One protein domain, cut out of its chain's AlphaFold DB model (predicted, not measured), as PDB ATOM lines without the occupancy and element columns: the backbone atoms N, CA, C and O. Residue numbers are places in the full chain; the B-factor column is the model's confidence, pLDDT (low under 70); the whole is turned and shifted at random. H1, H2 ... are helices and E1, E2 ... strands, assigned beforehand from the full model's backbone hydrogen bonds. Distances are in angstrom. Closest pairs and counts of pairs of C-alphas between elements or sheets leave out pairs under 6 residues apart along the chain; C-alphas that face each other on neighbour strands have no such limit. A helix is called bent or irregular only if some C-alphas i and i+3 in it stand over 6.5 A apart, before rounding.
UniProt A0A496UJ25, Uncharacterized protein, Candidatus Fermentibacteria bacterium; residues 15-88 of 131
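AT A GLANCE: This is residues 15 to 88 of the 131 residues of an uncharacterized protein of Candidatus Fermentibacteria bacterium (UniProt A0A496UJ25). A small, narrow sheet, mainly the hairpin E2 and E3 with the short strand E1 beside E2, has a long helical arm: H2 follows E3 directly, and residues 67 to 88 stick out from the body. The shorter helix H1 ends near the start of E2 and makes a corner with the beginning of H2, while its other end, with residues 32 to 38, also stands free. The printed part has 74 residues, with two named helices and three named strands in the order E1, H1, E2, E3, H2; the sheet's order is E1, E2, E3, with E2 and E3 antiparallel, and the class is mixed, helices and strands. The whole is only just extended, close to loose, with a radius of gyration of the C-alphas of 17.4 A, and its flat outline spans 54 by 37 by 17 A.

IN THESE COORDINATES: Strand E2, residues 47 to 52, is 15.9 A long from first to last C-alpha, and E3, residues 58 to 62, is 13.6 A long. Strand E1, residues 15 to 17, is 6.3 A long and begins at C-alpha 15, (-29.518, -48.498, 38.841). Helix H2, residues 63 to 86, is 34.3 A long and ends at C-alpha 86, (-0.285, -59.944, 58.962). Helix H1, residues 33 to 45, is 19.7 A long and begins at C-alpha 33, (-17.507, -20.789, 35.896). H1 is irregular, with C-alphas 34 and 37 7.8 A apart.

HOW THE PARTS SIT: E2 and E3 form an antiparallel hairpin, their directions at 147 degrees. N 48 and O 61 are within hydrogen-bond range at 2.8 A, and so are N 59 and O 50 at 2.8 A. E1 and E2 meet only at a point, where the facing C-alphas of Phe 16 and Phe 50 are 4.5 A apart. E1 and E3 are the edge strands. H2 is on the sheet but only grazes it, with residues 63 to 68. H1 is not on the sheet, but only just, with 4 pairs of C-alphas within 10 A. H1 and H2 touch only at their ends, through residues 43 to 45 of H1 and 63 to 64 of H2; their closest C-alphas, of Val 44 and Ile 63, are 5.2 A apart. Their lines are about perpendicular, only just, at 73 degrees. Each O i to N i+4 pair of H2 is within hydrogen-bond range, against 6 of 9 in H1.

THE WHOLE: The C-alphas of Gly 30 and Leu 88, the two farthest apart, are 53.5 A apart. The printed part has no cut. The link from E1 to H1, residues 18 to 32, is long; the other links are tight. Mean pLDDT of the printed part is 75.2, and 22 residues are under 70: residues 23 to 34, 37, 78 and 81 to 88.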
ATOM      1  N   VAL A  15     -29.561 -49.164  40.146       88.25
ATOM      2  CA  VAL A  15     -29.518 -48.498  38.841       88.25
ATOM      3  C   VAL A  15     -29.969 -47.060  39.006       88.25
ATOM      4  O   VAL A  15     -30.959 -46.793  39.681       88.25
ATOM      5  N   PHE A  16     -29.226 -46.132  38.410       87.25
ATOM      6  CA  PHE A  16     -29.564 -44.716  38.431       87.25
ATOM      7  C   PHE A  16     -30.910 -44.475  37.738       87.25
ATOM      8  O   PHE A  16     -31.121 -44.921  36.611       87.25
ATOM      9  N   ASN A  17     -31.809 -43.775  38.424       84.44
ATOM     10  CA  ASN A  17     -33.115 -43.402  37.912       84.44
ATOM     11  C   ASN A  17     -33.090 -41.910  37.577       84.44
ATOM     12  O   ASN A  17     -33.153 -41.062  38.473       84.44
ATOM     13  N   MET A  18     -32.970 -41.617  36.283       79.88
ATOM     14  CA  MET A  18     -32.908 -40.251  35.782       79.88
ATOM     15  C   MET A  18     -34.206 -39.514  36.124       79.88
ATOM     16  O   MET A  18     -34.151 -38.539  36.861       79.88
ATOM     17  N   ASP A  19     -35.369 -40.048  35.753       78.19
ATOM     18  CA  ASP A  19     -36.680 -39.399  35.932       78.19
ATOM     19  C   ASP A  19     -37.021 -39.027  37.388       78.19
ATOM     20  O   ASP A  19     -37.799 -38.109  37.641       78.19
ATOM     21  N   ALA A  20     -36.452 -39.743  38.362       75.62
ATOM     22  CA  ALA A  20     -36.668 -39.501  39.787       75.62
ATOM     23  C   ALA A  20     -35.541 -38.696  40.468       75.62
ATOM     24  O   ALA A  20     -35.599 -38.487  41.686       75.62
ATOM     25  N   THR A  21     -34.496 -38.302  39.736       78.94
ATOM     26  CA  THR A  21     -33.357 -37.514  40.239       78.94
ATOM     27  C   THR A  21     -33.628 -36.015  40.106       78.94
ATOM     28  O   THR A  21     -34.333 -35.584  39.201       78.94
ATOM     29  N   VAL A  22     -33.094 -35.203  41.028       74.19
ATOM     30  CA  VAL A  22     -33.280 -33.743  40.999       74.19
ATOM     31  C   VAL A  22     -32.682 -33.145  39.715       74.19
ATOM     32  O   VAL A  22     -31.562 -33.470  39.331       74.19
ATOM     33  N   ASN A  23     -33.431 -32.242  39.070       67.50
ATOM     34  CA  ASN A  23     -33.109 -31.651  37.762       67.50
ATOM     35  C   ASN A  23     -31.767 -30.911  37.697       67.50
ATOM     36  O   ASN A  23     -31.192 -30.779  36.625       67.50
ATOM     37  N   SER A  24     -31.256 -30.435  38.829       61.06
ATOM     38  CA  SER A  24     -29.932 -29.819  38.942       61.06
ATOM     39  C   SER A  24     -28.791 -30.743  38.507       61.06
ATOM     40  O   SER A  24     -27.743 -30.253  38.120       61.06
ATOM     41  N   TYR A  25     -28.993 -32.064  38.517       60.84
ATOM     42  CA  TYR A  25     -28.044 -33.039  37.975       60.84
ATOM     43  C   TYR A  25     -28.174 -33.248  36.455       60.84
ATOM     44  O   TYR A  25     -27.371 -33.978  35.878       60.84
ATOM     45  N   MET A  26     -29.190 -32.666  35.807       63.50
ATOM     46  CA  MET A  26     -29.538 -32.931  34.405       63.50
ATOM     47  C   MET A  26     -29.093 -31.857  33.405       63.50
ATOM     48  O   MET A  26     -29.225 -32.098  32.207       63.50
ATOM     49  N   ASP A  27     -28.565 -30.710  33.848       66.00
ATOM     50  CA  ASP A  27     -28.171 -29.602  32.958       66.00
ATOM     51  C   ASP A  27     -26.673 -29.249  33.066       66.00
ATOM     52  O   ASP A  27     -26.322 -28.222  33.636       66.00
ATOM     53  N   PRO A  28     -25.760 -30.077  32.526       57.62
ATOM     54  CA  PRO A  28     -24.316 -29.861  32.635       57.62
ATOM     55  C   PRO A  28     -23.785 -28.612  31.906       57.62
ATOM     56  O   PRO A  28     -22.654 -28.202  32.172       57.62
ATOM     57  N   GLU A  29     -24.553 -28.025  30.982       57.84
ATOM     58  CA  GLU A  29     -24.093 -26.965  30.068       57.84
ATOM     59  C   GLU A  29     -24.519 -25.552  30.502       57.84
ATOM     60  O   GLU A  29     -23.954 -24.567  30.025       57.84
ATOM     61  N   GLY A  30     -25.460 -25.426  31.443       55.88
ATOM     62  CA  GLY A  30     -25.961 -24.138  31.936       55.88
ATOM     63  C   GLY A  30     -25.034 -23.376  32.896       55.88
ATOM     64  O   GLY A  30     -25.421 -22.318  33.399       55.88
ATOM     65  N   TYR A  31     -23.833 -23.882  33.201       63.19
ATOM     66  CA  TYR A  31     -23.045 -23.375  34.330       63.19
ATOM     67  C   TYR A  31     -21.998 -22.329  33.949       63.19
ATOM     68  O   TYR A  31     -21.072 -22.572  33.177       63.19
ATOM     69  N   ASN A  32     -22.103 -21.166  34.591       61.88
ATOM     70  CA  ASN A  32     -21.085 -20.129  34.553       61.88
ATOM     71  C   ASN A  32     -19.953 -20.489  35.533       61.88
ATOM     72  O   ASN A  32     -20.212 -20.856  36.681       61.88
ATOM     73  N   VAL A  33     -18.692 -20.382  35.103       60.31
ATOM     74  CA  VAL A  33     -17.507 -20.789  35.896       60.31
ATOM     75  C   VAL A  33     -17.432 -20.050  37.241       60.31
ATOM     76  O   VAL A  33     -16.942 -20.598  38.228       60.31
ATOM     77  N   GLU A  34     -17.980 -18.835  37.299       68.00
ATOM     78  CA  GLU A  34     -18.034 -17.988  38.495       68.00
ATOM     79  C   GLU A  34     -18.937 -18.552  39.616       68.00
ATOM     80  O   GLU A  34     -18.722 -18.237  40.785       68.00
ATOM     81  N   ASP A  35     -19.873 -19.458  39.298       70.00
ATOM     82  CA  ASP A  35     -20.848 -20.026  40.246       70.00
ATOM     83  C   ASP A  35     -20.591 -21.500  40.616       70.00
ATOM     84  O   ASP A  35     -21.331 -22.082  41.418       70.00
ATOM     85  N   ILE A  36     -19.507 -22.104  40.108       70.88
ATOM     86  CA  ILE A  36     -19.173 -23.527  40.319       70.88
ATOM     87  C   ILE A  36     -19.179 -23.923  41.800       70.88
ATOM     88  O   ILE A  36     -19.693 -24.982  42.151       70.88
ATOM     89  N   ASN A  37     -18.653 -23.079  42.692       69.88
ATOM     90  CA  ASN A  37     -18.597 -23.400  44.121       69.88
ATOM     91  C   ASN A  37     -19.982 -23.433  44.775       69.88
ATOM     92  O   ASN A  37     -20.257 -24.298  45.606       69.88
ATOM     93  N   LYS A  38     -20.864 -22.500  44.405       71.06
ATOM     94  CA  LYS A  38     -22.230 -22.433  44.937       71.06
ATOM     95  C   LYS A  38     -23.062 -23.606  44.420       71.06
ATOM     96  O   LYS A  38     -23.804 -24.219  45.183       71.06
ATOM     97  N   PHE A  39     -22.867 -23.949  43.151       70.69
ATOM     98  CA  PHE A  39     -23.504 -25.092  42.521       70.69
ATOM     99  C   PHE A  39     -23.020 -26.422  43.111       70.69
ATOM    100  O   PHE A  39     -23.838 -27.241  43.520       70.69
ATOM    101  N   ALA A  40     -21.708 -26.607  43.281       70.75
ATOM    102  CA  ALA A  40     -21.153 -27.790  43.936       70.75
ATOM    103  C   ALA A  40     -21.711 -27.965  45.360       70.75
ATOM    104  O   ALA A  40     -22.062 -29.074  45.759       70.75
ATOM    105  N   GLN A  41     -21.861 -26.871  46.117       71.38
ATOM    106  CA  GLN A  41     -22.491 -26.918  47.439       71.38
ATOM    107  C   GLN A  41     -23.970 -27.321  47.390       71.38
ATOM    108  O   GLN A  41     -24.414 -28.046  48.281       71.38
ATOM    109  N   GLN A  42     -24.722 -26.885  46.376       72.44
ATOM    110  CA  GLN A  42     -26.113 -27.304  46.172       72.44
ATOM    111  C   GLN A  42     -26.209 -28.775  45.763       72.44
ATOM    112  O   GLN A  42     -26.932 -29.526  46.415       72.44
ATOM    113  N   MET A  43     -25.407 -29.219  44.792       71.94
ATOM    114  CA  MET A  43     -25.372 -30.620  44.365       71.94
ATOM    115  C   MET A  43     -25.100 -31.561  45.538       71.94
ATOM    116  O   MET A  43     -25.788 -32.563  45.703       71.94
ATOM    117  N   VAL A  44     -24.140 -31.226  46.406       71.56
ATOM    118  CA  VAL A  44     -23.807 -32.058  47.577       71.56
ATOM    119  C   VAL A  44     -25.009 -32.275  48.509       71.56
ATOM    120  O   VAL A  44     -25.071 -33.304  49.187       71.56
ATOM    121  N   GLN A  45     -25.956 -31.335  48.549       71.06
ATOM    122  CA  GLN A  45     -27.162 -31.409  49.380       71.06
ATOM    123  C   GLN A  45     -28.351 -32.063  48.668       71.06
ATOM    124  O   GLN A  45     -29.296 -32.504  49.323       71.06
ATOM    125  N   GLU A  46     -28.314 -32.140  47.344       81.75
ATOM    126  CA  GLU A  46     -29.370 -32.731  46.537       81.75
ATOM    127  C   GLU A  46     -29.175 -34.239  46.372       81.75
ATOM    128  O   GLU A  46     -28.070 -34.780  46.470       81.75
ATOM    129  N   TYR A  47     -30.287 -34.939  46.148       83.56
ATOM    130  CA  TYR A  47     -30.295 -36.391  46.061       83.56
ATOM    131  C   TYR A  47     -30.346 -36.875  44.613       83.56
ATOM    132  O   TYR A  47     -31.049 -36.333  43.760       83.56
ATOM    133  N   MET A  48     -29.659 -37.984  44.383       86.94
ATOM    134  CA  MET A  48     -29.838 -38.851  43.233       86.94
ATOM    135  C   MET A  48     -30.739 -40.018  43.615       86.94
ATOM    136  O   MET A  48     -30.657 -40.549  44.727       86.94
ATOM    137  N   SER A  49     -31.612 -40.409  42.695       89.00
ATOM    138  CA  SER A  49     -32.509 -41.543  42.882       89.00
ATOM    139  C   SER A  49     -31.964 -42.775  42.178       89.00
ATOM    140  O   SER A  49     -31.488 -42.722  41.048       89.00
ATOM    141  N   PHE A  50     -32.077 -43.910  42.853       89.56
ATOM    142  CA  PHE A  50     -31.673 -45.210  42.354       89.56
ATOM    143  C   PHE A  50     -32.793 -46.215  42.575       89.56
ATOM    144  O   PHE A  50     -33.451 -46.198  43.612       89.56
ATOM    145  N   THR A  51     -32.970 -47.133  41.639       89.50
ATOM    146  CA  THR A  51     -33.913 -48.243  41.762       89.50
ATOM    147  C   THR A  51     -33.127 -49.544  41.867       89.50
ATOM    148  O   THR A  51     -32.186 -49.779  41.108       89.50
ATOM    149  N   CYS A  52     -33.473 -50.400  42.828       88.75
ATOM    150  CA  CYS A  52     -32.867 -51.723  42.921       88.75
ATOM    151  C   CYS A  52     -33.494 -52.675  41.903       88.75
ATOM    152  O   CYS A  52     -34.690 -52.950  41.981       88.75
ATOM    153  N   ASN A  53     -32.683 -53.261  41.021       86.38
ATOM    154  CA  ASN A  53     -33.186 -54.225  40.034       86.38
ATOM    155  C   ASN A  53     -33.692 -55.532  40.660       86.38
ATOM    156  O   ASN A  53     -34.472 -56.241  40.034       86.38
ATOM    157  N   SER A  54     -33.255 -55.865  41.877       88.44
ATOM    158  CA  SER A  54     -33.618 -57.129  42.527       88.44
ATOM    159  C   SER A  54     -34.946 -57.063  43.280       88.44
ATOM    160  O   SER A  54     -35.694 -58.033  43.269       88.44
ATOM    161  N   CYS A  55     -35.242 -55.951  43.961       89.94
ATOM    162  CA  CYS A  55     -36.448 -55.825  44.794       89.94
ATOM    163  C   CYS A  55     -37.341 -54.626  44.443       89.94
ATOM    164  O   CYS A  55     -38.357 -54.418  45.100       89.94
ATOM    165  N   GLY A  56     -36.970 -53.818  43.447       86.25
ATOM    166  CA  GLY A  56     -37.757 -52.676  42.975       86.25
ATOM    167  C   GLY A  56     -37.785 -51.469  43.917       86.25
ATOM    168  O   GLY A  56     -38.448 -50.481  43.612       86.25
ATOM    169  N   VAL A  57     -37.085 -51.514  45.057       90.12
ATOM    170  CA  VAL A  57     -37.074 -50.388  45.999       90.12
ATOM    171  C   VAL A  57     -36.368 -49.177  45.393       90.12
ATOM    172  O   VAL A  57     -35.305 -49.307  44.782       90.12
ATOM    173  N   ASN A  58     -36.946 -47.995  45.608       88.69
ATOM    174  CA  ASN A  58     -36.316 -46.724  45.272       88.69
ATOM    175  C   ASN A  58     -35.522 -46.200  46.469       88.69
ATOM    176  O   ASN A  58     -36.028 -46.124  47.588       88.69
ATOM    177  N   VAL A  59     -34.277 -45.822  46.220       88.06
ATOM    178  CA  VAL A  59     -33.328 -45.312  47.203       88.06
ATOM    179  C   VAL A  59     -32.881 -43.932  46.748       88.06
ATOM    180  O   VAL A  59     -32.504 -43.751  45.595       88.06
ATOM    181  N   ARG A  60     -32.912 -42.957  47.653       89.62
ATOM    182  CA  ARG A  60     -32.378 -41.615  47.416       89.62
ATOM    183  C   ARG A  60     -31.070 -41.471  48.170       89.62
ATOM    184  O   ARG A  60     -31.029 -41.793  49.356       89.62
ATOM    185  N   LEU A  61     -30.028 -41.017  47.488       87.25
ATOM    186  CA  LEU A  61     -28.693 -40.847  48.051       87.25
ATOM    187  C   LEU A  61     -28.145 -39.482  47.658       87.25
ATOM    188  O   LEU A  61     -28.193 -39.105  46.490       87.25
ATOM    189  N   THR A  62     -27.599 -38.758  48.626       87.31
ATOM    190  CA  THR A  62     -26.805 -37.554  48.354       87.31
ATOM    191  C   THR A  62     -25.371 -37.934  47.974       87.31
ATOM    192  O   THR A  62     -24.927 -39.059  48.228       87.31
ATOM    193  N   ILE A  63     -24.599 -36.989  47.424       83.69
ATOM    194  CA  ILE A  63     -23.152 -37.186  47.202       83.69
ATOM    195  C   ILE A  63     -22.452 -37.564  48.510       83.69
ATOM    196  O   ILE A  63     -21.659 -38.504  48.532       83.69
ATOM    197  N   ARG A  64     -22.811 -36.913  49.623       84.56
ATOM    198  CA  ARG A  64     -22.237 -37.207  50.943       84.56
ATOM    199  C   ARG A  64     -22.501 -38.652  51.394       84.56
ATOM    200  O   ARG A  64     -21.620 -39.271  51.993       84.56
ATOM    201  N   ASP A  65     -23.679 -39.204  51.105       86.06
ATOM    202  CA  ASP A  65     -24.002 -40.601  51.439       86.06
ATOM    203  C   ASP A  65     -23.157 -41.590  50.630       86.06
ATOM    204  O   ASP A  65     -22.679 -42.603  51.159       86.06
ATOM    205  N   MET A  66     -22.944 -41.289  49.348       85.44
ATOM    206  CA  MET A  66     -22.110 -42.107  48.473       85.44
ATOM    207  C   MET A  66     -20.637 -42.032  48.876       85.44
ATOM    208  O   MET A  66     -19.999 -43.074  49.010       85.44
ATOM    209  N   GLU A  67     -20.112 -40.833  49.150       85.56
ATOM    210  CA  GLU A  67     -18.743 -40.637  49.643       85.56
ATOM    211  C   GLU A  67     -18.484 -41.423  50.926       85.56
ATOM    212  O   GLU A  67     -17.457 -42.093  51.052       85.56
ATOM    213  N   LYS A  68     -19.427 -41.371  51.874       87.25
ATOM    214  CA  LYS A  68     -19.340 -42.148  53.110       87.25
ATOM    215  C   LYS A  68     -19.279 -43.647  52.818       87.25
ATOM    216  O   LYS A  68     -18.413 -44.327  53.350       87.25
ATOM    217  N   THR A  69     -20.154 -44.143  51.943       85.56
ATOM    218  CA  THR A  69     -20.199 -45.569  51.580       85.56
ATOM    219  C   THR A  69     -18.886 -46.025  50.942       85.56
ATOM    220  O   THR A  69     -18.327 -47.040  51.345       85.56
ATOM    221  N   VAL A  70     -18.350 -45.247  49.996       84.81
ATOM    222  CA  VAL A  70     -17.059 -45.542  49.356       84.81
ATOM    223  C   VAL A  70     -15.925 -45.539  50.379       84.81
ATOM    224  O   VAL A  70     -15.080 -46.432  50.357       84.81
ATOM    225  N   ARG A  71     -15.910 -44.569  51.303       83.12
ATOM    226  CA  ARG A  71     -14.907 -44.500  52.371       83.12
ATOM    227  C   ARG A  71     -14.973 -45.721  53.287       83.12
ATOM    228  O   ARG A  71     -13.933 -46.305  53.574       83.12
ATOM    229  N   ASP A  72     -16.170 -46.108  53.717       83.38
ATOM    230  CA  ASP A  72     -16.369 -47.253  54.605       83.38
ATOM    231  C   ASP A  72     -15.908 -48.559  53.932       83.38
ATOM    232  O   ASP A  72     -15.202 -49.357  54.549       83.38
ATOM    233  N   GLU A  73     -16.229 -48.759  52.650       80.69
ATOM    234  CA  GLU A  73     -15.772 -49.926  51.886       80.69
ATOM    235  C   GLU A  73     -14.253 -49.923  51.661       80.69
ATOM    236  O   GLU A  73     -13.599 -50.944  51.876       80.69
ATOM    237  N   ALA A  74     -13.657 -48.773  51.329       77.88
ATOM    238  CA  ALA A  74     -12.207 -48.651  51.187       77.88
ATOM    239  C   ALA A  74     -11.472 -48.976  52.500       77.88
ATOM    240  O   ALA A  74     -10.471 -49.696  52.490       77.88
ATOM    241  N   VAL A  75     -11.992 -48.508  53.641       79.56
ATOM    242  CA  VAL A  75     -11.442 -48.830  54.966       79.56
ATOM    243  C   VAL A  75     -11.567 -50.325  55.258       79.56
ATOM    244  O   VAL A  75     -10.585 -50.939  55.673       79.56
ATOM    245  N   LYS A  76     -12.725 -50.946  54.997       77.00
ATOM    246  CA  LYS A  76     -12.896 -52.403  55.162       77.00
ATOM    247  C   LYS A  76     -11.908 -53.195  54.306       77.00
ATOM    248  O   LYS A  76     -11.322 -54.166  54.792       77.00
ATOM    249  N   MET A  77     -11.695 -52.785  53.055       73.50
ATOM    250  CA  MET A  77     -10.718 -53.416  52.166       73.50
ATOM    251  C   MET A  77      -9.294 -53.271  52.707       73.50
ATOM    252  O   MET A  77      -8.582 -54.269  52.783       73.50
ATOM    253  N   ALA A  78      -8.903 -52.074  53.153       69.81
ATOM    254  CA  ALA A  78      -7.586 -51.830  53.739       69.81
ATOM    255  C   ALA A  78      -7.353 -52.674  55.004       69.81
ATOM    256  O   ALA A  78      -6.320 -53.328  55.125       69.81
ATOM    257  N   VAL A  79      -8.335 -52.747  55.908       72.88
ATOM    258  CA  VAL A  79      -8.278 -53.610  57.104       72.88
ATOM    259  C   VAL A  79      -8.159 -55.089  56.716       72.88
ATOM    260  O   VAL A  79      -7.388 -55.839  57.317       72.88
ATOM    261  N   THR A  80      -8.880 -55.521  55.681       72.94
ATOM    262  CA  THR A  80      -8.801 -56.900  55.172       72.94
ATOM    263  C   THR A  80      -7.431 -57.202  54.560       72.94
ATOM    264  O   THR A  80      -6.897 -58.290  54.753       72.94
ATOM    265  N   MET A  81      -6.833 -56.252  53.840       67.62
ATOM    266  CA  MET A  81      -5.488 -56.402  53.281       67.62
ATOM    267  C   MET A  81      -4.433 -56.467  54.384       67.62
ATOM    268  O   MET A  81      -3.642 -57.398  54.392       67.62
ATOM    269  N   VAL A  82      -4.486 -55.568  55.371       67.12
ATOM    270  CA  VAL A  82      -3.555 -55.578  56.512       67.12
ATOM    271  C   VAL A  82      -3.683 -56.860  57.330       67.12
ATOM    272  O   VAL A  82      -2.675 -57.437  57.718       67.12
ATOM    273  N   SER A  83      -4.902 -57.347  57.573       64.88
ATOM    274  CA  SER A  83      -5.094 -58.621  58.279       64.88
ATOM    275  C   SER A  83      -4.590 -59.821  57.473       64.88
ATOM    276  O   SER A  83      -4.027 -60.739  58.059       64.88
ATOM    277  N   ARG A  84      -4.723 -59.815  56.140       58.62
ATOM    278  CA  ARG A  84      -4.132 -60.846  55.270       58.62
ATOM    279  C   ARG A  84      -2.610 -60.761  55.213       58.62
ATOM    280  O   ARG A  84      -1.965 -61.798  55.283       58.62
ATOM    281  N   ASP A  85      -2.037 -59.567  55.152       51.88
ATOM    282  CA  ASP A  85      -0.586 -59.387  55.160       51.88
ATOM    283  C   ASP A  85       0.005 -59.703  56.535       51.88
ATOM    284  O   ASP A  85       1.048 -60.334  56.601       51.88
ATOM    285  N   MET A  86      -0.683 -59.422  57.645       48.75
ATOM    286  CA  MET A  86      -0.285 -59.944  58.962       48.75
ATOM    287  C   MET A  86      -0.269 -61.480  59.012       48.75
ATOM    288  O   MET A  86       0.523 -62.050  59.756       48.75
ATOM    289  N   LEU A  87      -1.097 -62.161  58.210       47.91
ATOM    290  CA  LEU A  87      -1.047 -63.621  58.061       47.91
ATOM    291  C   LEU A  87       0.090 -64.098  57.132       47.91
ATOM    292  O   LEU A  87       0.404 -65.287  57.154       47.91
ATOM    293  N   LEU A  88       0.692 -63.215  56.325       44.16
ATOM    294  CA  LEU A  88       1.729 -63.542  55.330       44.16
ATOM    295  C   LEU A  88       3.135 -63.023  55.689       44.16
ATOM    296  O   LEU A  88       4.120 -63.605  55.239       44.16
TER     297      LEU A  88